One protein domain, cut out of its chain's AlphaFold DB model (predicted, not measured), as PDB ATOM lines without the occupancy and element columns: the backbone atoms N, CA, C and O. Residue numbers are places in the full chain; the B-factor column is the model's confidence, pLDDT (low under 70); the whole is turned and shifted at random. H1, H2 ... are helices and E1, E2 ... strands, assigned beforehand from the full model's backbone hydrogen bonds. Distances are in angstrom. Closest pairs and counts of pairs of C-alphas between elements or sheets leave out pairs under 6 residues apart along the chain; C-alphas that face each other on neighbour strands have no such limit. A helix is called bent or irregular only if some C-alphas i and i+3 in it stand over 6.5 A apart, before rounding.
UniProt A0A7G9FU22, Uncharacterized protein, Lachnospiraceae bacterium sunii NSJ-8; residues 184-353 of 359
ATOM      1  N   LYS A 184      45.789  57.203   5.565       85.69
ATOM      2  CA  LYS A 184      45.949  55.768   5.728       85.69
ATOM      3  C   LYS A 184      45.174  55.266   6.931       85.69
ATOM      4  O   LYS A 184      45.206  55.848   8.011       85.69
ATOM      5  N   GLU A 185      44.491  54.151   6.742       88.62
ATOM      6  CA  GLU A 185      43.728  53.473   7.781       88.62
ATOM      7  C   GLU A 185      44.447  52.186   8.155       88.62
ATOM      8  O   GLU A 185      44.735  51.348   7.298       88.62
ATOM      9  N   ARG A 186      44.772  52.032   9.439       87.31
ATOM     10  CA  ARG A 186      45.378  50.796   9.930       87.31
ATOM     11  C   ARG A 186      44.375  49.658   9.770       87.31
ATOM     12  O   ARG A 186      43.233  49.780  10.191       87.31
ATOM     13  N   THR A 187      44.828  48.550   9.204       88.12
ATOM     14  CA  THR A 187      44.033  47.330   9.058       88.12
ATOM     15  C   THR A 187      44.914  46.099   9.284       88.12
ATOM     16  O   THR A 187      46.085  46.201   9.656       88.12
ATOM     17  N   SER A 188      44.355  44.907   9.100       85.75
ATOM     18  CA  SER A 188      45.075  43.641   9.201       85.75
ATOM     19  C   SER A 188      44.673  42.694   8.075       85.75
ATOM     20  O   SER A 188      43.544  42.748   7.591       85.75
ATOM     21  N   VAL A 189      45.557  41.753   7.713       83.94
ATOM     22  CA  VAL A 189      45.226  40.683   6.746       83.94
ATOM     23  C   VAL A 189      43.932  39.974   7.147       83.94
ATOM     24  O   VAL A 189      43.101  39.679   6.298       83.94
ATOM     25  N   LYS A 190      43.720  39.752   8.452       84.94
ATOM     26  CA  LYS A 190      42.520  39.092   8.977       84.94
ATOM     27  C   LYS A 190      41.238  39.870   8.672       84.94
ATOM     28  O   LYS A 190      40.226  39.257   8.345       84.94
ATOM     29  N   GLU A 191      41.260  41.195   8.782       86.06
ATOM     30  CA  GLU A 191      40.104  42.042   8.460       86.06
ATOM     31  C   GLU A 191      39.812  42.057   6.963       86.06
ATOM     32  O   GLU A 191      38.654  41.903   6.566       86.06
ATOM     33  N   ILE A 192      40.854  42.173   6.134       84.88
ATOM     34  CA  ILE A 192      40.698  42.147   4.677       84.88
ATOM     35  C   ILE A 192      40.162  40.773   4.244       84.88
ATOM     36  O   ILE A 192      39.172  40.696   3.516       84.88
ATOM     37  N   LEU A 193      40.718  39.684   4.785       85.69
ATOM     38  CA  LEU A 193      40.261  38.320   4.527       85.69
ATOM     39  C   LEU A 193      38.818  38.099   4.991       85.69
ATOM     40  O   LEU A 193      38.046  37.467   4.279       85.69
ATOM     41  N   LYS A 194      38.411  38.654   6.142       86.81
ATOM     42  CA  LYS A 194      37.015  38.595   6.605       86.81
ATOM     43  C   LYS A 194      36.076  39.290   5.617       86.81
ATOM     44  O   LYS A 194      35.018  38.749   5.309       86.81
ATOM     45  N   SER A 195      36.465  40.454   5.093       85.44
ATOM     46  CA  SER A 195      35.694  41.141   4.050       85.44
ATOM     47  C   SER A 195      35.564  40.289   2.786       85.44
ATOM     48  O   SER A 195      34.493  40.278   2.189       85.44
ATOM     49  N   LYS A 196      36.621  39.573   2.386       85.44
ATOM     50  CA  LYS A 196      36.601  38.686   1.212       85.44
ATOM     51  C   LYS A 196      35.822  37.394   1.448       85.44
ATOM     52  O   LYS A 196      35.077  36.966   0.576       85.44
ATOM     53  N   ALA A 197      35.865  36.845   2.658       85.44
ATOM     54  CA  ALA A 197      35.040  35.707   3.045       85.44
ATOM     55  C   ALA A 197      33.537  36.011   2.913       85.44
ATOM     56  O   ALA A 197      32.785  35.151   2.465       85.44
ATOM     57  N   TYR A 198      33.098  37.238   3.226       86.38
ATOM     58  CA  TYR A 198      31.711  37.648   2.974       86.38
ATOM     59  C   TYR A 198      31.347  37.633   1.484       86.38
ATOM     60  O   TYR A 198      30.247  37.211   1.145       86.38
ATOM     61  N   GLU A 199      32.256  38.037   0.592       84.88
ATOM     62  CA  GLU A 199      32.030  37.962  -0.860       84.88
ATOM     63  C   GLU A 199      31.871  36.502  -1.316       84.88
ATOM     64  O   GLU A 199      30.945  36.190  -2.066       84.88
ATOM     65  N   GLY A 200      32.691  35.592  -0.779       86.62
ATOM     66  CA  GLY A 200      32.548  34.150  -1.002       86.62
ATOM     67  C   GLY A 200      31.219  33.584  -0.486       86.62
ATOM     68  O   GLY A 200      30.565  32.817  -1.187       86.62
ATOM     69  N   ILE A 201      30.765  34.007   0.699       90.50
ATOM     70  CA  ILE A 201      29.457  33.603   1.246       90.50
ATOM     71  C   ILE A 201      28.321  34.065   0.326       90.50
ATOM     72  O   ILE A 201      27.414  33.284   0.045       90.50
ATOM     73  N   VAL A 202      28.373  35.303  -0.176       90.69
ATOM     74  CA  VAL A 202      27.376  35.811  -1.132       90.69
ATOM     75  C   VAL A 202      27.362  34.956  -2.399       90.69
ATOM     76  O   VAL A 202      26.285  34.577  -2.855       90.69
ATOM     77  N   ALA A 203      28.529  34.572  -2.923       90.06
ATOM     78  CA  ALA A 203      28.605  33.662  -4.061       90.06
ATOM     79  C   ALA A 203      27.945  32.303  -3.758       90.06
ATOM     80  O   ALA A 203      27.139  31.819  -4.553       90.06
ATOM     81  N   CYS A 204      28.196  31.716  -2.581       90.25
ATOM     82  CA  CYS A 204      27.533  30.482  -2.147       90.25
ATOM     83  C   CYS A 204      26.004  30.627  -2.065       90.25
ATOM     84  O   CYS A 204      25.284  29.714  -2.469       90.25
ATOM     85  N   VAL A 205      25.496  31.768  -1.586       93.50
ATOM     86  CA  VAL A 205      24.051  32.053  -1.553       93.50
ATOM     87  C   VAL A 205      23.473  32.106  -2.968       93.50
ATOM     88  O   VAL A 205      22.420  31.516  -3.208       93.50
ATOM     89  N   LEU A 206      24.163  32.738  -3.923       92.38
ATOM     90  CA  LEU A 206      23.728  32.773  -5.325       92.38
ATOM     91  C   LEU A 206      23.636  31.366  -5.926       92.38
ATOM     92  O   LEU A 206      22.636  31.038  -6.565       92.38
ATOM     93  N   PHE A 207      24.623  30.503  -5.660       91.56
ATOM     94  CA  PHE A 207      24.565  29.105  -6.095       91.56
ATOM     95  C   PHE A 207      23.433  28.324  -5.426       91.56
ATOM     96  O   PHE A 207      22.778  27.519  -6.091       91.56
ATOM     97  N   ALA A 208      23.156  28.567  -4.143       91.81
ATOM     98  CA  ALA A 208      22.045  27.929  -3.444       91.81
ATOM     99  C   ALA A 208      20.693  28.332  -4.057       91.81
ATOM    100  O   ALA A 208      19.863  27.466  -4.329       91.81
ATOM    101  N   VAL A 209      20.496  29.622  -4.355       91.69
ATOM    102  CA  VAL A 209      19.292  30.122  -5.039       91.69
ATOM    103  C   VAL A 209      19.170  29.514  -6.437       91.69
ATOM    104  O   VAL A 209      18.108  28.995  -6.778       91.69
ATOM    105  N   ALA A 210      20.250  29.495  -7.223       90.19
ATOM    106  CA  ALA A 210      20.263  28.859  -8.541       90.19
ATOM    107  C   ALA A 210      19.904  27.361  -8.461       90.19
ATOM    108  O   ALA A 210      19.102  26.876  -9.255       90.19
ATOM    109  N   SER A 211      20.419  26.647  -7.456       87.69
ATOM    110  CA  SER A 211      20.116  25.227  -7.221       87.69
ATOM    111  C   SER A 211      18.651  24.996  -6.837       87.69
ATOM    112  O   SER A 211      18.032  24.034  -7.288       87.69
ATOM    113  N   ILE A 212      18.063  25.885  -6.026       88.50
ATOM    114  CA  ILE A 212      16.633  25.833  -5.687       88.50
ATOM    115  C   ILE A 212      15.790  26.051  -6.947       88.50
ATOM    116  O   ILE A 212      14.863  25.279  -7.191       88.50
ATOM    117  N   LEU A 213      16.126  27.050  -7.770       86.25
ATOM    118  CA  LEU A 213      15.435  27.318  -9.035       86.25
ATOM    119  C   LEU A 213      15.529  26.122  -9.994       86.25
ATOM    120  O   LEU A 213      14.522  25.730 -10.580       86.25
ATOM    121  N   TYR A 214      16.702  25.491 -10.089       84.94
ATOM    122  CA  TYR A 214      16.899  24.263 -10.858       84.94
ATOM    123  C   TYR A 214      16.012  23.112 -10.357       84.94
ATOM    124  O   TYR A 214      15.360  22.427 -11.146       84.94
ATOM    125  N   ASN A 215      15.925  22.921  -9.039       83.88
ATOM    126  CA  ASN A 215      15.065  21.901  -8.433       83.88
ATOM    127  C   ASN A 215      13.567  22.170  -8.665       83.88
ATOM    128  O   ASN A 215      12.793  21.230  -8.838       83.88
ATOM    129  N   VAL A 216      13.146  23.439  -8.688       80.94
ATOM    130  CA  VAL A 216      11.768  23.836  -9.035       80.94
ATOM    131  C   VAL A 216      11.461  23.539 -10.505       80.94
ATOM    132  O   VAL A 216      10.358  23.098 -10.817       80.94
ATOM    133  N   LEU A 217      12.435  23.743 -11.396       76.56
ATOM    134  CA  LEU A 217      12.331  23.412 -12.819       76.56
ATOM    135  C   LEU A 217      12.297  21.898 -13.083       76.56
ATOM    136  O   LEU A 217      11.665  21.478 -14.043       76.56
ATOM    137  N   THR A 218      12.969  21.083 -12.268       74.69
ATOM    138  CA  THR A 218      13.114  19.630 -12.502       74.69
ATOM    139  C   THR A 218      12.076  18.763 -11.787       74.69
ATOM    140  O   THR A 218      11.793  17.663 -12.259       74.69
ATOM    141  N   LYS A 219      11.470  19.226 -10.684       69.25
ATOM    142  CA  LYS A 219      10.320  18.540 -10.064       69.25
ATOM    143  C   LYS A 219       9.060  18.680 -10.930       69.25
ATOM    144  O   LYS A 219       8.897  19.680 -11.618       69.25
ATOM    145  N   GLU A 220       8.159  17.696 -10.832       52.59
ATOM    146  CA  GLU A 220       6.865  17.451 -11.528       52.59
ATOM    147  C   GLU A 220       5.882  18.633 -11.763       52.59
ATOM    148  O   GLU A 220       4.761  18.434 -12.221       52.59
ATOM    149  N   MET A 221       6.257  19.888 -11.519       54.31
ATOM    150  CA  MET A 221       5.492  21.085 -11.892       54.31
ATOM    151  C   MET A 221       5.625  21.459 -13.383       54.31
ATOM    152  O   MET A 221       4.962  22.389 -13.848       54.31
ATOM    153  N   LEU A 222       6.466  20.753 -14.150       52.59
ATOM    154  CA  LEU A 222       6.819  21.101 -15.530       52.59
ATOM    155  C   LEU A 222       5.613  21.088 -16.494       52.59
ATOM    156  O   LEU A 222       5.605  21.863 -17.448       52.59
ATOM    157  N   GLU A 223       4.577  20.284 -16.255       56.56
ATOM    158  CA  GLU A 223       3.392  20.249 -17.130       56.56
ATOM    159  C   GLU A 223       2.403  21.400 -16.879       56.56
ATOM    160  O   GLU A 223       1.643  21.760 -17.775       56.56
ATOM    161  N   LYS A 224       2.436  22.034 -15.696       62.91
ATOM    162  CA  LYS A 224       1.514  23.130 -15.327       62.91
ATOM    163  C   LYS A 224       2.067  24.534 -15.565       62.91
ATOM    164  O   LYS A 224       1.309  25.500 -15.527       62.91
ATOM    165  N   ILE A 225       3.374  24.670 -15.783       68.31
ATOM    166  CA  ILE A 225       4.035  25.972 -15.920       68.31
ATOM    167  C   ILE A 225       4.097  26.379 -17.400       68.31
ATOM    168  O   ILE A 225       4.597  25.630 -18.242       68.31
ATOM    169  N   GLN A 226       3.629  27.595 -17.710       74.38
ATOM    170  CA  GLN A 226       3.704  28.180 -19.053       74.38
ATOM    171  C   GLN A 226       5.154  28.259 -19.562       74.38
ATOM    172  O   GLN A 226       6.092  28.519 -18.807       74.38
ATOM    173  N   SER A 227       5.336  28.067 -20.873       77.31
ATOM    174  CA  SER A 227       6.658  28.057 -21.523       77.31
ATOM    175  C   SER A 227       7.466  29.339 -21.264       77.31
ATOM    176  O   SER A 227       8.660  29.279 -20.974       77.31
ATOM    177  N   SER A 228       6.801  30.499 -21.255       80.12
ATOM    178  CA  SER A 228       7.404  31.801 -20.936       80.12
ATOM    179  C   SER A 228       8.027  31.843 -19.535       80.12
ATOM    180  O   SER A 228       9.142  32.333 -19.366       80.12
ATOM    181  N   THR A 229       7.357  31.274 -18.533       81.69
ATOM    182  CA  THR A 229       7.852  31.216 -17.152       81.69
ATOM    183  C   THR A 229       9.075  30.305 -17.024       81.69
ATOM    184  O   THR A 229      10.000  30.629 -16.284       81.69
ATOM    185  N   LYS A 230       9.137  29.198 -17.778       80.88
ATOM    186  CA  LYS A 230      10.318  28.313 -17.799       80.88
ATOM    187  C   LYS A 230      11.542  29.016 -18.375       80.88
ATOM    188  O   LYS A 230      12.617  28.941 -17.787       80.88
ATOM    189  N   ILE A 231      11.366  29.722 -19.495       83.62
ATOM    190  CA  ILE A 231      12.437  30.501 -20.132       83.62
ATOM    191  C   ILE A 231      12.946  31.579 -19.169       83.62
ATOM    192  O   ILE A 231      14.153  31.714 -18.979       83.62
ATOM    193  N   PHE A 232      12.037  32.288 -18.495       86.31
ATOM    194  CA  PHE A 232      12.398  33.296 -17.499       86.31
ATOM    195  C   PHE A 232      13.192  32.711 -16.317       86.31
ATOM    196  O   PHE A 232      14.211  33.275 -15.914       86.31
ATOM    197  N   LEU A 233      12.767  31.564 -15.777       85.38
ATOM    198  CA  LEU A 233      13.465  30.894 -14.674       85.38
ATOM    199  C   LEU A 233      14.854  30.397 -15.090       85.38
ATOM    200  O   LEU A 233      15.806  30.568 -14.332       85.38
ATOM    201  N   LEU A 234      14.989  29.839 -16.298       86.69
ATOM    202  CA  LEU A 234      16.280  29.425 -16.856       86.69
ATOM    203  C   LEU A 234      17.233  30.612 -17.022       86.69
ATOM    204  O   LEU A 234      18.396  30.517 -16.635       86.69
ATOM    205  N   PHE A 235      16.739  31.738 -17.539       88.25
ATOM    206  CA  PHE A 235      17.535  32.956 -17.678       88.25
ATOM    207  C   PHE A 235      17.978  33.504 -16.315       88.25
ATOM    208  O   PHE A 235      19.151  33.808 -16.110       88.25
ATOM    209  N   THR A 236      17.064  33.541 -15.346       88.56
ATOM    210  CA  THR A 236      17.356  33.971 -13.970       88.56
ATOM    211  C   THR A 236      18.398  33.067 -13.301       88.56
ATOM    212  O   THR A 236      19.333  33.548 -12.662       88.56
ATOM    213  N   MET A 237      18.283  31.749 -13.485       89.25
ATOM    214  CA  MET A 237      19.253  30.771 -12.991       89.25
ATOM    215  C   MET A 237      20.635  30.973 -13.624       89.25
ATOM    216  O   MET A 237      21.636  30.968 -12.908       89.25
ATOM    217  N   ALA A 238      20.694  31.188 -14.942       88.38
ATOM    218  CA  ALA A 238      21.940  31.458 -15.653       88.38
ATOM    219  C   ALA A 238      22.623  32.730 -15.128       88.38
ATOM    220  O   ALA A 238      23.820  32.710 -14.852       88.38
ATOM    221  N   ILE A 239      21.856  33.801 -14.900       89.38
ATOM    222  CA  ILE A 239      22.362  35.046 -14.311       89.38
ATOM    223  C   ILE A 239      22.992  34.790 -12.938       89.38
ATOM    224  O   ILE A 239      24.141  35.172 -12.708       89.38
ATOM    225  N   PHE A 240      22.277  34.122 -12.027       89.19
ATOM    226  CA  PHE A 240      22.805  33.848 -10.687       89.19
ATOM    227  C   PHE A 240      24.051  32.966 -10.713       89.19
ATOM    228  O   PHE A 240      24.976  33.197  -9.934       89.19
ATOM    229  N   PHE A 241      24.105  31.996 -11.624       86.56
ATOM    230  CA  PHE A 241      25.268  31.134 -11.796       86.56
ATOM    231  C   PHE A 241      26.493  31.913 -12.296       86.56
ATOM    232  O   PHE A 241      27.572  31.788 -11.719       86.56
ATOM    233  N   VAL A 242      26.322  32.768 -13.310       87.25
ATOM    234  CA  VAL A 242      27.398  33.614 -13.852       87.25
ATOM    235  C   VAL A 242      27.921  34.585 -12.792       87.25
ATOM    236  O   VAL A 242      29.131  34.654 -12.575       87.25
ATOM    237  N   PHE A 243      27.034  35.280 -12.072       86.31
ATOM    238  CA  PHE A 243      27.450  36.176 -10.989       86.31
ATOM    239  C   PHE A 243      28.132  35.428  -9.836       86.31
ATOM    240  O   PHE A 243      29.128  35.915  -9.300       86.31
ATOM    241  N   GLY A 244      27.638  34.240  -9.475       87.69
ATOM    242  CA  GLY A 244      28.256  33.391  -8.457       87.69
ATOM    243  C   GLY A 244      29.687  32.995  -8.824       87.69
ATOM    244  O   GLY A 244      30.594  33.140  -8.003       87.69
ATOM    245  N   ILE A 245      29.914  32.558 -10.069       86.81
ATOM    246  CA  ILE A 245      31.255  32.211 -10.564       86.81
ATOM    247  C   ILE A 245      32.158  33.444 -10.583       86.81
ATOM    248  O   ILE A 245      33.279  33.377 -10.080       86.81
ATOM    249  N   GLY A 246      31.674  34.571 -11.112       85.56
ATOM    250  CA  GLY A 246      32.446  35.812 -11.174       85.56
ATOM    251  C   GLY A 246      32.932  36.259  -9.793       85.56
ATOM    252  O   GLY A 246      34.117  36.536  -9.612       85.56
ATOM    253  N   LEU A 247      32.052  36.242  -8.788       85.69
ATOM    254  CA  LEU A 247      32.419  36.584  -7.411       85.69
ATOM    255  C   LEU A 247      33.430  35.607  -6.801       85.69
ATOM    256  O   LEU A 247      34.330  36.050  -6.087       85.69
ATOM    257  N   LEU A 248      33.323  34.301  -7.079       86.00
ATOM    258  CA  LEU A 248      34.312  33.324  -6.609       86.00
ATOM    259  C   LEU A 248      35.692  33.566  -7.221       86.00
ATOM    260  O   LEU A 248      36.681  33.556  -6.490       86.00
ATOM    261  N   ILE A 249      35.763  33.801  -8.534       85.38
ATOM    262  CA  ILE A 249      37.029  34.058  -9.230       85.38
ATOM    263  C   ILE A 249      37.703  35.305  -8.651       85.38
ATOM    264  O   ILE A 249      38.869  35.238  -8.266       85.38
ATOM    265  N   ILE A 250      36.954  36.406  -8.511       84.56
ATOM    266  CA  ILE A 250      37.456  37.654  -7.915       84.56
ATOM    267  C   ILE A 250      37.941  37.408  -6.482       84.56
ATOM    268  O   ILE A 250      39.030  37.839  -6.110       84.56
ATOM    269  N   CYS A 251      37.170  36.669  -5.678       85.38
ATOM    270  CA  CYS A 251      37.542  36.360  -4.301       85.38
ATOM    271  C   CYS A 251      38.858  35.571  -4.219       85.38
ATOM    272  O   CYS A 251      39.707  35.886  -3.386       85.38
ATOM    273  N   VAL A 252      39.042  34.549  -5.063       85.56
ATOM    274  CA  VAL A 252      40.280  33.752  -5.101       85.56
ATOM    275  C   VAL A 252      41.457  34.609  -5.562       85.56
ATOM    276  O   VAL A 252      42.519  34.571  -4.940       85.56
ATOM    277  N   TYR A 253      41.259  35.412  -6.606       85.62
ATOM    278  CA  TYR A 253      42.276  36.316  -7.133       85.62
ATOM    279  C   TYR A 253      42.756  37.317  -6.075       85.62
ATOM    280  O   TYR A 253      43.956  37.440  -5.829       85.62
ATOM    281  N   ASP A 254      41.825  37.955  -5.363       84.25
ATOM    282  CA  ASP A 254      42.154  38.888  -4.288       84.25
ATOM    283  C   ASP A 254      42.880  38.202  -3.125       84.25
ATOM    284  O   ASP A 254      43.794  38.783  -2.544       84.25
ATOM    285  N   ILE A 255      42.521  36.959  -2.783       85.06
ATOM    286  CA  ILE A 255      43.226  36.185  -1.749       85.06
ATOM    287  C   ILE A 255      44.681  35.927  -2.148       85.06
ATOM    288  O   ILE A 255      45.573  36.101  -1.317       85.06
ATOM    289  N   ILE A 256      44.931  35.557  -3.407       85.06
ATOM    290  CA  ILE A 256      46.288  35.340  -3.924       85.06
ATOM    291  C   ILE A 256      47.080  36.652  -3.892       85.06
ATOM    292  O   ILE A 256      48.192  36.688  -3.362       85.06
ATOM    293  N   ASN A 257      46.483  37.743  -4.376       84.56
ATOM    294  CA  ASN A 257      47.117  39.059  -4.403       84.56
ATOM    295  C   ASN A 257      47.379  39.634  -3.011       84.56
ATOM    296  O   ASN A 257      48.252  40.480  -2.865       84.56
ATOM    297  N   MET A 258      46.678  39.173  -1.972       86.00
ATOM    298  CA  MET A 258      46.966  39.556  -0.589       86.00
ATOM    299  C   MET A 258      48.202  38.866   0.002       86.00
ATOM    300  O   MET A 258      48.754  39.391   0.969       86.00
ATOM    301  N   LEU A 259      48.663  37.727  -0.528       83.44
ATOM    302  CA  LEU A 259      49.800  36.986   0.044       83.44
ATOM    303  C   LEU A 259      51.076  37.843   0.190       83.44
ATOM    304  O   LEU A 259      51.684  37.813   1.265       83.44
ATOM    305  N   PRO A 260      51.460  38.677  -0.800       84.81
ATOM    306  CA  PRO A 260      52.587  39.592  -0.666       84.81
ATOM    307  C   PRO A 260      52.469  40.575   0.504       84.81
ATOM    308  O   PRO A 260      53.503  40.948   1.051       84.81
ATOM    309  N   LEU A 261      51.264  40.949   0.968       84.12
ATOM    310  CA  LEU A 261      51.096  41.859   2.121       84.12
ATOM    311  C   LEU A 261      51.654  41.291   3.428       84.12
ATOM    312  O   LEU A 261      51.874  42.051   4.371       84.12
ATOM    313  N   MET A 262      51.910  39.982   3.505       79.25
ATOM    314  CA  MET A 262      52.601  39.373   4.646       79.25
ATOM    315  C   MET A 262      54.087  39.760   4.703       79.25
ATOM    316  O   MET A 262      54.706  39.670   5.763       79.25
ATOM    317  N   THR A 263      54.658  40.218   3.588       83.19
ATOM    318  CA  THR A 263      56.046  40.682   3.511       83.19
ATOM    319  C   THR A 263      56.154  42.174   3.830       83.19
ATOM    320  O   THR A 263      55.293  42.982   3.474       83.19
ATOM    321  N   LYS A 264      57.215  42.558   4.550       80.31
ATOM    322  CA  LYS A 264      57.466  43.959   4.919       80.31
ATOM    323  C   LYS A 264      57.734  44.793   3.666       80.31
ATOM    324  O   LYS A 264      58.492  44.369   2.801       80.31
ATOM    325  N   GLY A 265      57.154  45.988   3.600       78.06
ATOM    326  CA  GLY A 265      57.341  46.918   2.483       78.06
ATOM    327  C   GLY A 265      56.476  46.626   1.256       78.06
ATOM    328  O   GLY A 265      56.494  47.420   0.319       78.06
ATOM    329  N   ALA A 266      55.704  45.534   1.249       83.81
ATOM    330  CA  ALA A 266      54.863  45.183   0.113       83.81
ATOM    331  C   ALA A 266      53.744  46.198  -0.113       83.81
ATOM    332  O   ALA A 266      53.079  46.636   0.829       83.81
ATOM    333  N   PHE A 267      53.515  46.507  -1.384       87.19
ATOM    334  CA  PHE A 267      52.379  47.267  -1.874       87.19
ATOM    335  C   PHE A 267      51.514  46.342  -2.729       87.19
ATOM    336  O   PHE A 267      52.032  45.643  -3.599       87.19
ATOM    337  N   VAL A 268      50.214  46.316  -2.453       87.00
ATOM    338  CA  VAL A 268      49.244  45.478  -3.162       87.00
ATOM    339  C   VAL A 268      48.024  46.311  -3.505       87.00
ATOM    340  O   VAL A 268      47.407  46.924  -2.632       87.00
ATOM    341  N   GLU A 269      47.649  46.266  -4.773       87.25
ATOM    342  CA  GLU A 269      46.370  46.750  -5.263       87.25
ATOM    343  C   GLU A 269      45.388  45.574  -5.358       87.25
ATOM    344  O   GLU A 269      45.675  44.564  -5.998       87.25
ATOM    345  N   LEU A 270      44.220  45.703  -4.729       84.62
ATOM    346  CA  LEU A 270      43.073  44.843  -5.013       84.62
ATOM    347  C   LEU A 270      42.194  45.554  -6.030       84.62
ATOM    348  O   LEU A 270      41.615  46.587  -5.692       84.62
ATOM    349  N   GLU A 271      42.111  45.014  -7.243       76.69
ATOM    350  CA  GLU A 271      41.422  45.646  -8.368       76.69
ATOM    351  C   GLU A 271      39.948  45.964  -8.065       76.69
ATOM    352  O   GLU A 271      39.273  45.319  -7.256       76.69
ATOM    353  N   SER A 272      39.432  47.001  -8.727       74.12
ATOM    354  CA  SER A 272      38.017  47.352  -8.651       74.12
ATOM    355  C   SER A 272      37.147  46.270  -9.300       74.12
ATOM    356  O   SER A 272      37.507  45.675 -10.313       74.12
ATOM    357  N   LYS A 273      35.942  46.061  -8.759       76.25
ATOM    358  CA  LYS A 273      34.943  45.163  -9.364       76.25
ATOM    359  C   LYS A 273      34.491  45.650 -10.744       76.25
ATOM    360  O   LYS A 273      34.136  44.829 -11.578       76.25
ATOM    361  N   ILE A 274      34.505  46.968 -10.959       72.31
ATOM    362  CA  ILE A 274      34.159  47.592 -12.244       72.31
ATOM    363  C   ILE A 274      35.221  47.238 -13.287       72.31
ATOM    364  O   ILE A 274      34.881  46.768 -14.361       72.31
ATOM    365  N   GLU A 275      36.501  47.342 -12.929       73.25
ATOM    366  CA  GLU A 275      37.617  46.944 -13.801       73.25
ATOM    367  C   GLU A 275      37.586  45.440 -14.122       73.25
ATOM    368  O   GLU A 275      37.851  45.023 -15.246       73.25
ATOM    369  N   TRP A 276      37.191  44.603 -13.157       76.38
ATOM    370  CA  TRP A 276      36.962  43.174 -13.397       76.38
ATOM    371  C   TRP A 276      35.827  42.904 -14.389       76.38
ATOM    372  O   TRP A 276      35.937  41.998 -15.216       76.38
ATOM    373  N   LEU A 277      34.743  43.679 -14.310       72.38
ATOM    374  CA  LEU A 277      33.636  43.624 -15.264       72.38
ATOM    375  C   LEU A 277      34.089  44.060 -16.658       72.38
ATOM    376  O   LEU A 277      33.803  43.346 -17.614       72.38
ATOM    377  N   ASP A 278      34.843  45.153 -16.764       72.44
ATOM    378  CA  ASP A 278      35.386  45.640 -18.037       72.44
ATOM    379  C   ASP A 278      36.311  44.590 -18.676       72.44
ATOM    380  O   ASP A 278      36.133  44.245 -19.844       72.44
ATOM    381  N   LYS A 279      37.223  43.972 -17.909       73.75
ATOM    382  CA  LYS A 279      38.079  42.869 -18.392       73.75
ATOM    383  C   LYS A 279      37.285  41.632 -18.814       73.75
ATOM    384  O   LYS A 279      37.630  40.979 -19.797       73.75
ATOM    385  N   PHE A 280      36.238  41.285 -18.066       71.06
ATOM    386  CA  PHE A 280      35.381  40.152 -18.401       71.06
ATOM    387  C   PHE A 280      34.599  40.413 -19.689       71.06
ATOM    388  O   PHE A 280      34.562  39.549 -20.557       71.06
ATOM    389  N   LEU A 281      34.021  41.606 -19.848       70.25
ATOM    390  CA  LEU A 281      33.307  42.011 -21.060       70.25
ATOM    391  C   LEU A 281      34.242  42.081 -22.271       70.25
ATOM    392  O   LEU A 281      33.879  41.596 -23.342       70.25
ATOM    393  N   ALA A 282      35.460  42.588 -22.081       67.69
ATOM    394  CA  ALA A 282      36.506  42.601 -23.096       67.69
ATOM    395  C   ALA A 282      36.843  41.196 -23.625       67.69
ATOM    396  O   ALA A 282      37.111  41.039 -24.809       67.69
ATOM    397  N   PHE A 283      36.763  40.151 -22.792       64.88
ATOM    398  CA  PHE A 283      36.972  38.766 -23.234       64.88
ATOM    399  C   PHE A 283      35.899  38.274 -24.226       64.88
ATOM    400  O   PHE A 283      36.160  37.374 -25.024       64.88
ATOM    401  N   PHE A 284      34.692  38.851 -24.189       64.81
ATOM    402  CA  PHE A 284      33.600  38.531 -25.120       64.81
ATOM    403  C   PHE A 284      33.546  39.461 -26.338       64.81
ATOM    404  O   PHE A 284      32.808  39.177 -27.284       64.81
ATOM    405  N   GLN A 285      34.309  40.555 -26.337       57.16
ATOM    406  CA  GLN A 285      34.460  41.436 -27.491       57.16
ATOM    407  C   GLN A 285      35.516  40.861 -28.446       57.16
ATOM    408  O   GLN A 285      36.525  40.298 -28.024       57.16
ATOM    409  N   LYS A 286      35.275  40.956 -29.763       50.47
ATOM    410  CA  LYS A 286      36.281  40.575 -30.767       50.47
ATOM    411  C   LYS A 286      37.518  41.459 -30.586       50.47
ATOM    412  O   LYS A 286      37.392  42.660 -30.377       50.47
ATOM    413  N   SER A 287      38.692  40.844 -30.701       50.78
ATOM    414  CA  SER A 287      40.019  41.397 -30.388       50.78
ATOM    415  C   SER A 287      40.382  42.741 -31.031       50.78
ATOM    416  O   SER A 287      41.327  43.370 -30.569       50.78
ATOM    417  N   ASP A 288      39.664  43.181 -32.066       41.84
ATOM    418  CA  ASP A 288      40.044  44.337 -32.886       41.84
ATOM    419  C   ASP A 288      39.517  45.693 -32.373       41.84
ATOM    420  O   ASP A 288      39.950  46.726 -32.869       41.84
ATOM    421  N   GLU A 289      38.637  45.726 -31.361       44.16
ATOM    422  CA  GLU A 289      38.056  46.973 -30.799       44.16
ATOM    423  C   GLU A 289      38.471  47.261 -29.344       44.16
ATOM    424  O   GLU A 289      37.930  48.151 -28.686       44.16
ATOM    425  N   LEU A 290      39.438  46.515 -28.810       45.31
ATOM    426  CA  LEU A 290      39.871  46.632 -27.418       45.31
ATOM    427  C   LEU A 290      40.769  47.866 -27.221       45.31
ATOM    428  O   LEU A 290      41.987  47.759 -27.088       45.31
ATOM    429  N   VAL A 291      40.152  49.049 -27.183       46.31
ATOM    430  CA  VAL A 291      40.775  50.286 -26.696       46.31
ATOM    431  C   VAL A 291      41.102  50.075 -25.216       46.31
ATOM    432  O   VAL A 291      40.260  50.250 -24.333       46.31
ATOM    433  N   GLN A 292      42.319  49.613 -24.922       52.62
ATOM    434  CA  GLN A 292      42.819  49.583 -23.553       52.62
ATOM    435  C   GLN A 292      42.913  51.029 -23.070       52.62
ATOM    436  O   GLN A 292      43.755  51.784 -23.543       52.62
ATOM    437  N   LYS A 293      42.050  51.414 -22.122       56.12
ATOM    438  CA  LYS A 293      42.180  52.696 -21.421       56.12
ATOM    439  C   LYS A 293      43.599  52.792 -20.848       56.12
ATOM    440  O   LYS A 293      44.010  51.928 -20.068       56.12
ATOM    441  N   ASP A 294      44.342  53.825 -21.241       66.75
ATOM    442  CA  ASP A 294      45.708  54.036 -20.754       66.75
ATOM    443  C   ASP A 294      45.715  54.246 -19.232       66.75
ATOM    444  O   ASP A 294      46.487  53.628 -18.500       66.75
ATOM    445  N   ILE A 295      44.772  55.040 -18.730       73.38
ATOM    446  CA  ILE A 295      44.613  55.287 -17.301       73.38
ATOM    447  C   ILE A 295      43.466  54.433 -16.769       73.38
ATOM    448  O   ILE A 295      42.329  54.534 -17.234       73.38
ATOM    449  N   ARG A 296      43.762  53.624 -15.750       80.44
ATOM    450  CA  ARG A 296      42.756  52.881 -14.985       80.44
ATOM    451  C   ARG A 296      42.698  53.366 -13.546       80.44
ATOM    452  O   ARG A 296      43.723  53.695 -12.936       80.44
ATOM    453  N   THR A 297      41.494  53.373 -12.987       77.00
ATOM    454  CA  THR A 297      41.307  53.704 -11.575       77.00
ATOM    455  C   THR A 297      41.814  52.551 -10.724       77.00
ATOM    456  O   THR A 297      41.451  51.396 -10.968       77.00
ATOM    457  N   THR A 298      42.652  52.835  -9.723       78.75
ATOM    458  CA  THR A 298      43.087  51.748  -8.841       78.75
ATOM    459  C   THR A 298      41.953  51.316  -7.929       78.75
ATOM    460  O   THR A 298      41.098  52.104  -7.519       78.75
ATOM    461  N   GLY A 299      41.930  50.028  -7.607       81.00
ATOM    462  CA  GLY A 299      41.028  49.536  -6.577       81.00
ATOM    463  C   GLY A 299      41.530  49.864  -5.164       81.00
ATOM    464  O   GLY A 299      42.150  50.892  -4.891       81.00
ATOM    465  N   LYS A 300      41.252  48.984  -4.200       86.94
ATOM    466  CA  LYS A 300      41.706  49.208  -2.820       86.94
ATOM    467  C   LYS A 300      43.200  48.913  -2.718       86.94
ATOM    468  O   LYS A 300      43.603  47.758  -2.822       86.94
ATOM    469  N   CYS A 301      43.992  49.938  -2.430       87.06
ATOM    470  CA  CYS A 301      45.435  49.811  -2.263       87.06
ATOM    471  C   CYS A 301      45.835  49.620  -0.795       87.06
ATOM    472  O   CYS A 301      45.320  50.289   0.108       87.06
ATOM    473  N   TYR A 302      46.787  48.720  -0.560       88.25
ATOM    474  CA  TYR A 302      47.319  48.394   0.758       88.25
ATOM    475  C   TYR A 302      48.841  48.412   0.743       88.25
ATOM    476  O   TYR A 302      49.470  47.998  -0.229       88.25
ATOM    477  N   LYS A 303      49.441  48.841   1.854       86.56
ATOM    478  CA  LYS A 303      50.888  48.780   2.053       86.56
ATOM    479  C   LYS A 303      51.232  48.229   3.427       86.56
ATOM    480  O   LYS A 303      50.652  48.643   4.430       86.56
ATOM    481  N   ASN A 304      52.201  47.325   3.472       83.44
ATOM    482  CA  ASN A 304      52.823  46.878   4.708       83.44
ATOM    483  C   ASN A 304      54.000  47.804   5.042       83.44
ATOM    484  O   ASN A 304      55.026  47.785   4.365       83.44
ATOM    485  N   ILE A 305      53.851  48.611   6.088       82.31
ATOM    486  CA  ILE A 305      54.894  49.500   6.600       82.31
ATOM    487  C   ILE A 305      55.388  48.896   7.912       82.31
ATOM    488  O   ILE A 305      54.658  48.855   8.901       82.31
ATOM    489  N   ASP A 306      56.613  48.368   7.894       77.00
ATOM    490  CA  ASP A 306      57.295  47.800   9.064       77.00
ATOM    491  C   ASP A 306      56.493  46.727   9.836       77.00
ATOM    492  O   ASP A 306      56.626  46.569  11.047       77.00
ATOM    493  N   GLY A 307      55.686  45.929   9.130       75.12
ATOM    494  CA  GLY A 307      54.859  44.863   9.708       75.12
ATOM    495  C   GLY A 307      53.432  45.293  10.059       75.12
ATOM    496  O   GLY A 307      52.642  44.460  10.501       75.12
ATOM    497  N   VAL A 308      53.079  46.562   9.844       82.31
ATOM    498  CA  VAL A 308      51.721  47.086  10.022       82.31
ATOM    499  C   VAL A 308      51.096  47.357   8.658       82.31
ATOM    500  O   VAL A 308      51.679  48.032   7.814       82.31
ATOM    501  N   ILE A 309      49.893  46.830   8.438       85.69
ATOM    502  CA  ILE A 309      49.187  46.987   7.166       85.69
ATOM    503  C   ILE A 309      48.312  48.229   7.224       85.69
ATOM    504  O   ILE A 309      47.523  48.425   8.151       85.69
ATOM    505  N   TYR A 310      48.439  49.050   6.194       84.94
ATOM    506  CA  TYR A 310      47.657  50.251   6.000       84.94
ATOM    507  C   TYR A 310      46.868  50.151   4.705       84.94
ATOM    508  O   TYR A 310      47.423  49.813   3.662       84.94
ATOM    509  N   ARG A 311      45.583  50.486   4.769       88.06
ATOM    510  CA  ARG A 311      44.778  50.798   3.594       88.06
ATOM    511  C   ARG A 311      45.015  52.254   3.225       88.06
ATOM    512  O   ARG A 311      44.834  53.136   4.062       88.06
ATOM    513  N   ILE A 312      45.385  52.491   1.979       87.50
ATOM    514  CA  ILE A 312      45.587  53.827   1.436       87.50
ATOM    515  C   ILE A 312      44.226  54.357   0.965       87.50
ATOM    516  O   ILE A 312      43.553  53.691   0.176       87.50
ATOM    517  N   LYS A 313      43.782  55.503   1.498       84.12
ATOM    518  CA  LYS A 313      42.480  56.109   1.162       84.12
ATOM    519  C   LYS A 313      42.598  57.221   0.125       84.12
ATOM    520  O   LYS A 313      41.746  57.304  -0.749       84.12
ATOM    521  N   GLY A 314      43.650  58.025   0.209       84.94
ATOM    522  CA  GLY A 314      43.840  59.186  -0.650       84.94
ATOM    523  C   GLY A 314      44.818  60.165  -0.023       84.94
ATOM    524  O   GLY A 314      45.455  59.861   0.988       84.94
ATOM    525  N   LYS A 315      44.919  61.354  -0.600       84.69
ATOM    526  CA  LYS A 315      45.564  62.498   0.047       84.69
ATOM    527  C   LYS A 315      44.872  63.782  -0.377       84.69
ATOM    528  O   LYS A 315      44.265  63.832  -1.441       84.69
ATOM    529  N   LYS A 316      44.985  64.842   0.419       84.44
ATOM    530  CA  LYS A 316      44.519  66.164  -0.020       84.44
ATOM    531  C   LYS A 316      45.373  66.656  -1.179       84.44
ATOM    532  O   LYS A 316      46.585  66.444  -1.178       84.44
ATOM    533  N   CYS A 317      44.758  67.320  -2.145       79.25
ATOM    534  CA  CYS A 317      45.489  67.904  -3.253       79.25
ATOM    535  C   CYS A 317      46.403  69.023  -2.734       79.25
ATOM    536  O   CYS A 317      45.899  69.970  -2.126       79.25
ATOM    537  N   PRO A 318      47.730  68.935  -2.943       71.88
ATOM    538  CA  PRO A 318      48.650  69.988  -2.522       71.88
ATOM    539  C   PRO A 318      48.536  71.247  -3.397       71.88
ATOM    540  O   PRO A 318      49.016  72.298  -2.986       71.88
ATOM    541  N   TYR A 319      47.892  71.133  -4.565       72.00
ATOM    542  CA  TYR A 319      47.765  72.182  -5.579       72.00
ATOM    543  C   TYR A 319      46.398  72.891  -5.575       72.00
ATOM    544  O   TYR A 319      46.221  73.883  -6.268       72.00
ATOM    545  N   CYS A 320      45.392  72.392  -4.842       73.12
ATOM    546  CA  CYS A 320      44.095  73.072  -4.768       73.12
ATOM    547  C   CYS A 320      44.180  74.296  -3.851       73.12
ATOM    548  O   CYS A 320      44.451  74.162  -2.657       73.12
ATOM    549  N   GLU A 321      43.887  75.470  -4.404       64.88
ATOM    550  CA  GLU A 321      43.991  76.754  -3.698       64.88
ATOM    551  C   GLU A 321      42.655  77.294  -3.187       64.88
ATOM    552  O   GLU A 321      42.622  78.051  -2.216       64.88
ATOM    553  N   THR A 322      41.543  76.871  -3.789       60.78
ATOM    554  CA  THR A 322      40.187  77.274  -3.402       60.78
ATOM    555  C   THR A 322      39.479  76.164  -2.626       60.78
ATOM    556  O   THR A 322      39.766  74.976  -2.787       60.78
ATOM    557  N   GLN A 323      38.563  76.542  -1.725       63.88
ATOM    558  CA  GLN A 323      37.710  75.562  -1.051       63.88
ATOM    559  C   GLN A 323      36.543  75.149  -1.963       63.88
ATOM    560  O   GLN A 323      35.918  76.026  -2.558       63.88
ATOM    561  N   PRO A 324      36.194  73.851  -2.016       64.81
ATOM    562  CA  PRO A 324      36.781  72.756  -1.241       64.81
ATOM    563  C   PRO A 324      38.140  72.289  -1.793       64.81
ATOM    564  O   PRO A 324      38.302  72.097  -2.993       64.81
ATOM    565  N   ILE A 325      39.105  72.050  -0.893       75.62
ATOM    566  CA  ILE A 325      40.388  71.432  -1.263       75.62
ATOM    567  C   ILE A 325      40.086  70.047  -1.834       75.62
ATOM    568  O   ILE A 325      39.485  69.222  -1.142       75.62
ATOM    569  N   GLY A 326      40.508  69.803  -3.073       78.88
ATOM    570  CA  GLY A 326      40.259  68.540  -3.751       78.88
ATOM    571  C   GLY A 326      40.925  67.349  -3.071       78.88
ATOM    572  O   GLY A 326      41.979  67.462  -2.439       78.88
ATOM    573  N   GLU A 327      40.301  66.189  -3.216       84.56
ATOM    574  CA  GLU A 327      40.853  64.909  -2.785       84.56
ATOM    575  C   GLU A 327      41.549  64.258  -3.973       84.56
ATOM    576  O   GLU A 327      41.039  64.278  -5.094       84.56
ATOM    577  N   MET A 328      42.728  63.694  -3.729       85.69
ATOM    578  CA  MET A 328      43.451  62.932  -4.730       85.69
ATOM    579  C   MET A 328      43.256  61.439  -4.522       85.69
ATOM    580  O   MET A 328      43.472  60.915  -3.421       85.69
ATOM    581  N   PHE A 329      42.926  60.763  -5.615       86.50
ATOM    582  CA  PHE A 329      42.753  59.320  -5.681       86.50
ATOM    583  C   PHE A 329      43.900  58.693  -6.464       86.50
ATOM    584  O   PHE A 329      44.523  59.340  -7.304       86.50
ATOM    585  N   LEU A 330      44.224  57.446  -6.132       87.94
ATOM    586  CA  LEU A 330      45.325  56.744  -6.773       87.94
ATOM    587  C   LEU A 330      44.845  56.109  -8.079       87.94
ATOM    588  O   LEU A 330      43.886  55.338  -8.085       87.94
ATOM    589  N   ASN A 331      45.557  56.386  -9.160       85.81
ATOM    590  CA  ASN A 331      45.334  55.842 -10.490       85.81
ATOM    591  C   ASN A 331      46.609  55.158 -10.995       85.81
ATOM    592  O   ASN A 331      47.702  55.349 -10.450       85.81
ATOM    593  N   TYR A 332      46.453  54.305 -12.002       84.12
ATOM    594  CA  TYR A 332      47.551  53.573 -12.620       84.12
ATOM    595  C   TYR A 332      47.551  53.824 -14.125       84.12
ATOM    596  O   TYR A 332      46.529  53.633 -14.782       84.12
ATOM    597  N   SER A 333      48.704  54.225 -14.666       79.12
ATOM    598  CA  SER A 333      48.906  54.316 -16.116       79.12
ATOM    599  C   SER A 333      49.495  53.005 -16.623       79.12
ATOM    600  O   SER A 333      50.568  52.576 -16.183       79.12
ATOM    601  N   ASN A 334      48.788  52.374 -17.556       72.75
ATOM    602  CA  ASN A 334      49.218  51.161 -18.235       72.75
ATOM    603  C   ASN A 334      50.402  51.442 -19.171       72.75
ATOM    604  O   ASN A 334      51.318  50.617 -19.223       72.75
ATOM    605  N   TYR A 335      50.435  52.608 -19.827       70.19
ATOM    606  CA  TYR A 335      51.551  53.054 -20.666       70.19
ATOM    607  C   TYR A 335      52.818  53.304 -19.843       70.19
ATOM    608  O   TYR A 335      53.856  52.679 -20.066       70.19
ATOM    609  N   LYS A 336      52.720  54.153 -18.813       68.38
ATOM    610  CA  LYS A 336      53.869  54.579 -17.998       68.38
ATOM    611  C   LYS A 336      54.270  53.569 -16.917       68.38
ATOM    612  O   LYS A 336      55.318  53.718 -16.292       68.38
ATOM    613  N   LYS A 337      53.440  52.547 -16.672       77.44
ATOM    614  CA  LYS A 337      53.606  51.524 -15.619       77.44
ATOM    615  C   LYS A 337      53.882  52.117 -14.234       77.44
ATOM    616  O   LYS A 337      54.694  51.597 -13.464       77.44
ATOM    617  N   MET A 338      53.193  53.209 -13.917       81.25
ATOM    618  CA  MET A 338      53.371  53.956 -12.674       81.25
ATOM    619  C   MET A 338      52.032  54.244 -12.005       81.25
ATOM    620  O   MET A 338      50.995  54.364 -12.661       81.25
ATOM    621  N   TYR A 339      52.090  54.374 -10.684       84.25
ATOM    622  CA  TYR A 339      50.980  54.857  -9.881       84.25
ATOM    623  C   TYR A 339      51.102  56.365  -9.716       84.25
ATOM    624  O   TYR A 339      52.199  56.882  -9.503       84.25
ATOM    625  N   PHE A 340      49.980  57.065  -9.767       84.06
ATOM    626  CA  PHE A 340      49.939  58.503  -9.556       84.06
ATOM    627  C   PHE A 340      48.653  58.913  -8.850       84.06
ATOM    628  O   PHE A 340      47.624  58.249  -8.932       84.06
ATOM    629  N   TRP A 341      48.735  60.008  -8.114       86.19
ATOM    630  CA  TRP A 341      47.620  60.691  -7.490       86.19
ATOM    631  C   TRP A 341      47.006  61.650  -8.490       86.19
ATOM    632  O   TRP A 341      47.736  62.469  -9.036       86.19
ATOM    633  N   GLU A 342      45.695  61.615  -8.661       84.88
ATOM    634  CA  GLU A 342      44.951  62.561  -9.491       84.88
ATOM    635  C   GLU A 342      43.875  63.243  -8.650       84.88
ATOM    636  O   GLU A 342      43.165  62.584  -7.886       84.88
ATOM    637  N   CYS A 343      43.777  64.568  -8.744       84.44
ATOM    638  CA  CYS A 343      42.787  65.340  -8.001       84.44
ATOM    639  C   CYS A 343      41.390  65.238  -8.623       84.44
ATOM    640  O   CYS A 343      41.214  65.364  -9.831       84.44
ATOM    641  N   ASN A 344      40.371  65.120  -7.776       82.19
ATOM    642  CA  ASN A 344      38.976  65.093  -8.207       82.19
ATOM    643  C   ASN A 344      38.405  66.452  -8.645       82.19
ATOM    644  O   ASN A 344      37.375  66.471  -9.311       82.19
ATOM    645  N   GLN A 345      39.022  67.570  -8.250       76.75
ATOM    646  CA  GLN A 345      38.588  68.914  -8.656       76.75
ATOM    647  C   GLN A 345      39.280  69.392  -9.932       76.75
ATOM    648  O   GLN A 345      38.703  70.173 -10.678       76.75
ATOM    649  N   ASN A 346      40.512  68.942 -10.180       72.75
ATOM    650  CA  ASN A 346      41.266  69.309 -11.371       72.75
ATOM    651  C   ASN A 346      42.169  68.150 -11.811       72.75
ATOM    652  O   ASN A 346      43.136  67.827 -11.128       72.75
ATOM    653  N   GLN A 347      41.872  67.551 -12.961       70.69
ATOM    654  CA  GLN A 347      42.587  66.379 -13.472       70.69
ATOM    655  C   GLN A 347      44.040  66.676 -13.879       70.69
ATOM    656  O   GLN A 347      44.845  65.753 -13.945       70.69
ATOM    657  N   SER A 348      44.427  67.946 -14.076       69.62
ATOM    658  CA  SER A 348      45.837  68.297 -14.319       69.62
ATOM    659  C   SER A 348      46.704  68.222 -13.057       69.62
ATOM    660  O   SER A 348      47.926  68.103 -13.128       69.62
ATOM    661  N   HIS A 349      46.087  68.237 -11.872       74.44
ATOM    662  CA  HIS A 349      46.796  68.080 -10.610       74.44
ATOM    663  C   HIS A 349      47.168  66.609 -10.418       74.44
ATOM    664  O   HIS A 349      46.407  65.831  -9.831       74.44
ATOM    665  N   VAL A 350      48.363  66.249 -10.886       76.31
ATOM    666  CA  VAL A 350      48.899  64.891 -10.817       76.31
ATOM    667  C   VAL A 350      50.182  64.854  -9.991       76.31
ATOM    668  O   VAL A 350      51.082  65.664 -10.187       76.31
ATOM    669  N   VAL A 351      50.288  63.896  -9.065       78.50
ATOM    670  CA  VAL A 351      51.526  63.641  -8.305       78.50
ATOM    671  C   VAL A 351      51.920  62.183  -8.450       78.50
ATOM    672  O   VAL A 351      51.143  61.306  -8.091       78.50
ATOM    673  N   GLU A 352      53.138  61.902  -8.899       81.31
ATOM    674  CA  GLU A 352      53.638  60.526  -8.954       81.31
ATOM    675  C   GLU A 352      53.630  59.868  -7.562       81.31
ATOM    676  O   GLU A 352      53.991  60.475  -6.549       81.31
ATOM    677  N   PHE A 353      53.208  58.606  -7.504       82.81
ATOM    678  CA  PHE A 353      53.228  57.803  -6.292       82.81
ATOM    679  C   PHE A 353      54.316  56.734  -6.360       82.81
ATOM    680  O   PHE A 353      54.118  55.622  -6.856       82.81
TER     681      PHE A 353
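What this domain is: This is residues 184 to 353 of the 359 residues of an uncharacterized protein of Lachnospiraceae bacterium sunii NSJ-8 (UniProt A0A7G9FU22). A head of eight strands, one branched and strongly twisted sheet, sits at one end of a long helical hairpin, H1 and H2, which makes most of the domain's length. A short third helix, H3, lies near H2, and residues 283 to 289, of which 283 and 284 belong to H3, stick out. The printed part has 170 residues, with three named helices and eight named strands in the order E1 H1 H2 E2 H3 E3 E4 E5 E6 E7 E8; the class is mixed, and neighbour strands are antiparallel. The whole is loose, with a radius of gyration of the C-alphas of 21.5 A, and elongated, spanning 70 by 39 by 35 A.

Where its parts are: The sheet holds E1, residues 184 to 187, from C-alpha 184 at (45.949, 55.768, 5.728); E2, 267 to 270; E3, 295 to 297; E4, 300 to 305; E5, 308 to 316, 22.7 A long; E6, 327 to 333, 18.8 A; E7, 338 to 343; and E8, 350 to 353, to C-alpha 353 at (53.228, 57.803, -6.292). H1, residues 189 to 218, is 43.0 A long. H2, residues 227 to 262, is 54.1 A long, from C-alpha 227 at (6.658, 28.057, -21.523). H3, residues 273 to 284, is 17.1 A long.

How they stand to each other: E4 to E8 form a meander, each strand the antiparallel neighbour of the one before. E3 to E6 form a Greek key, in which E3 is also the antiparallel neighbour of E6, with N 296 and O 332 2.9 A apart, within hydrogen-bond range. E5 bends by 60 degrees at residue 313; it pairs with E1 (N 185 and O 311, 2.9 A) and E4 (N 303 and O 310, 2.9 A) before the bend and with E6 (N 328 and O 315, 2.8 A) after it. E2 pairs with E4 (N 268 and O 302, 2.9 A), E6 with E7 (N 331 and O 340, 2.8 A), and E7 with E8 (N 341 and O 351, 2.7 A). H1 only grazes the sheet with residues 189 to 192, and H2 with residues 250 to 262. H1 and H2, a hairpin, touch at a shallow tilt of 19 degrees, opposite ways; their closest C-alphas, of Ala 203 and Gly 244, are 4.4 A apart. H3 is not on the sheet; it is close to H2 but not clearly touching, the closest C-alphas, of Ile 250 and Trp 276, being 7.8 A apart. H2 is irregular, but only just: C-alphas 257 and 260 are 6.6 A apart. O i to N i+4 pairs are within hydrogen-bond range in 25 of 26 cases in H1, 28 of 32 in H2 and 7 of 8 in H3.

The domain as a whole: The two C-alphas farthest apart, of Glu 223 and Glu 321, are 70.9 A apart. The printed part has no cut and no long link. Its mean pLDDT is 79.2; 26 residues are under 70, among them 219 to 225 and 282 to 294.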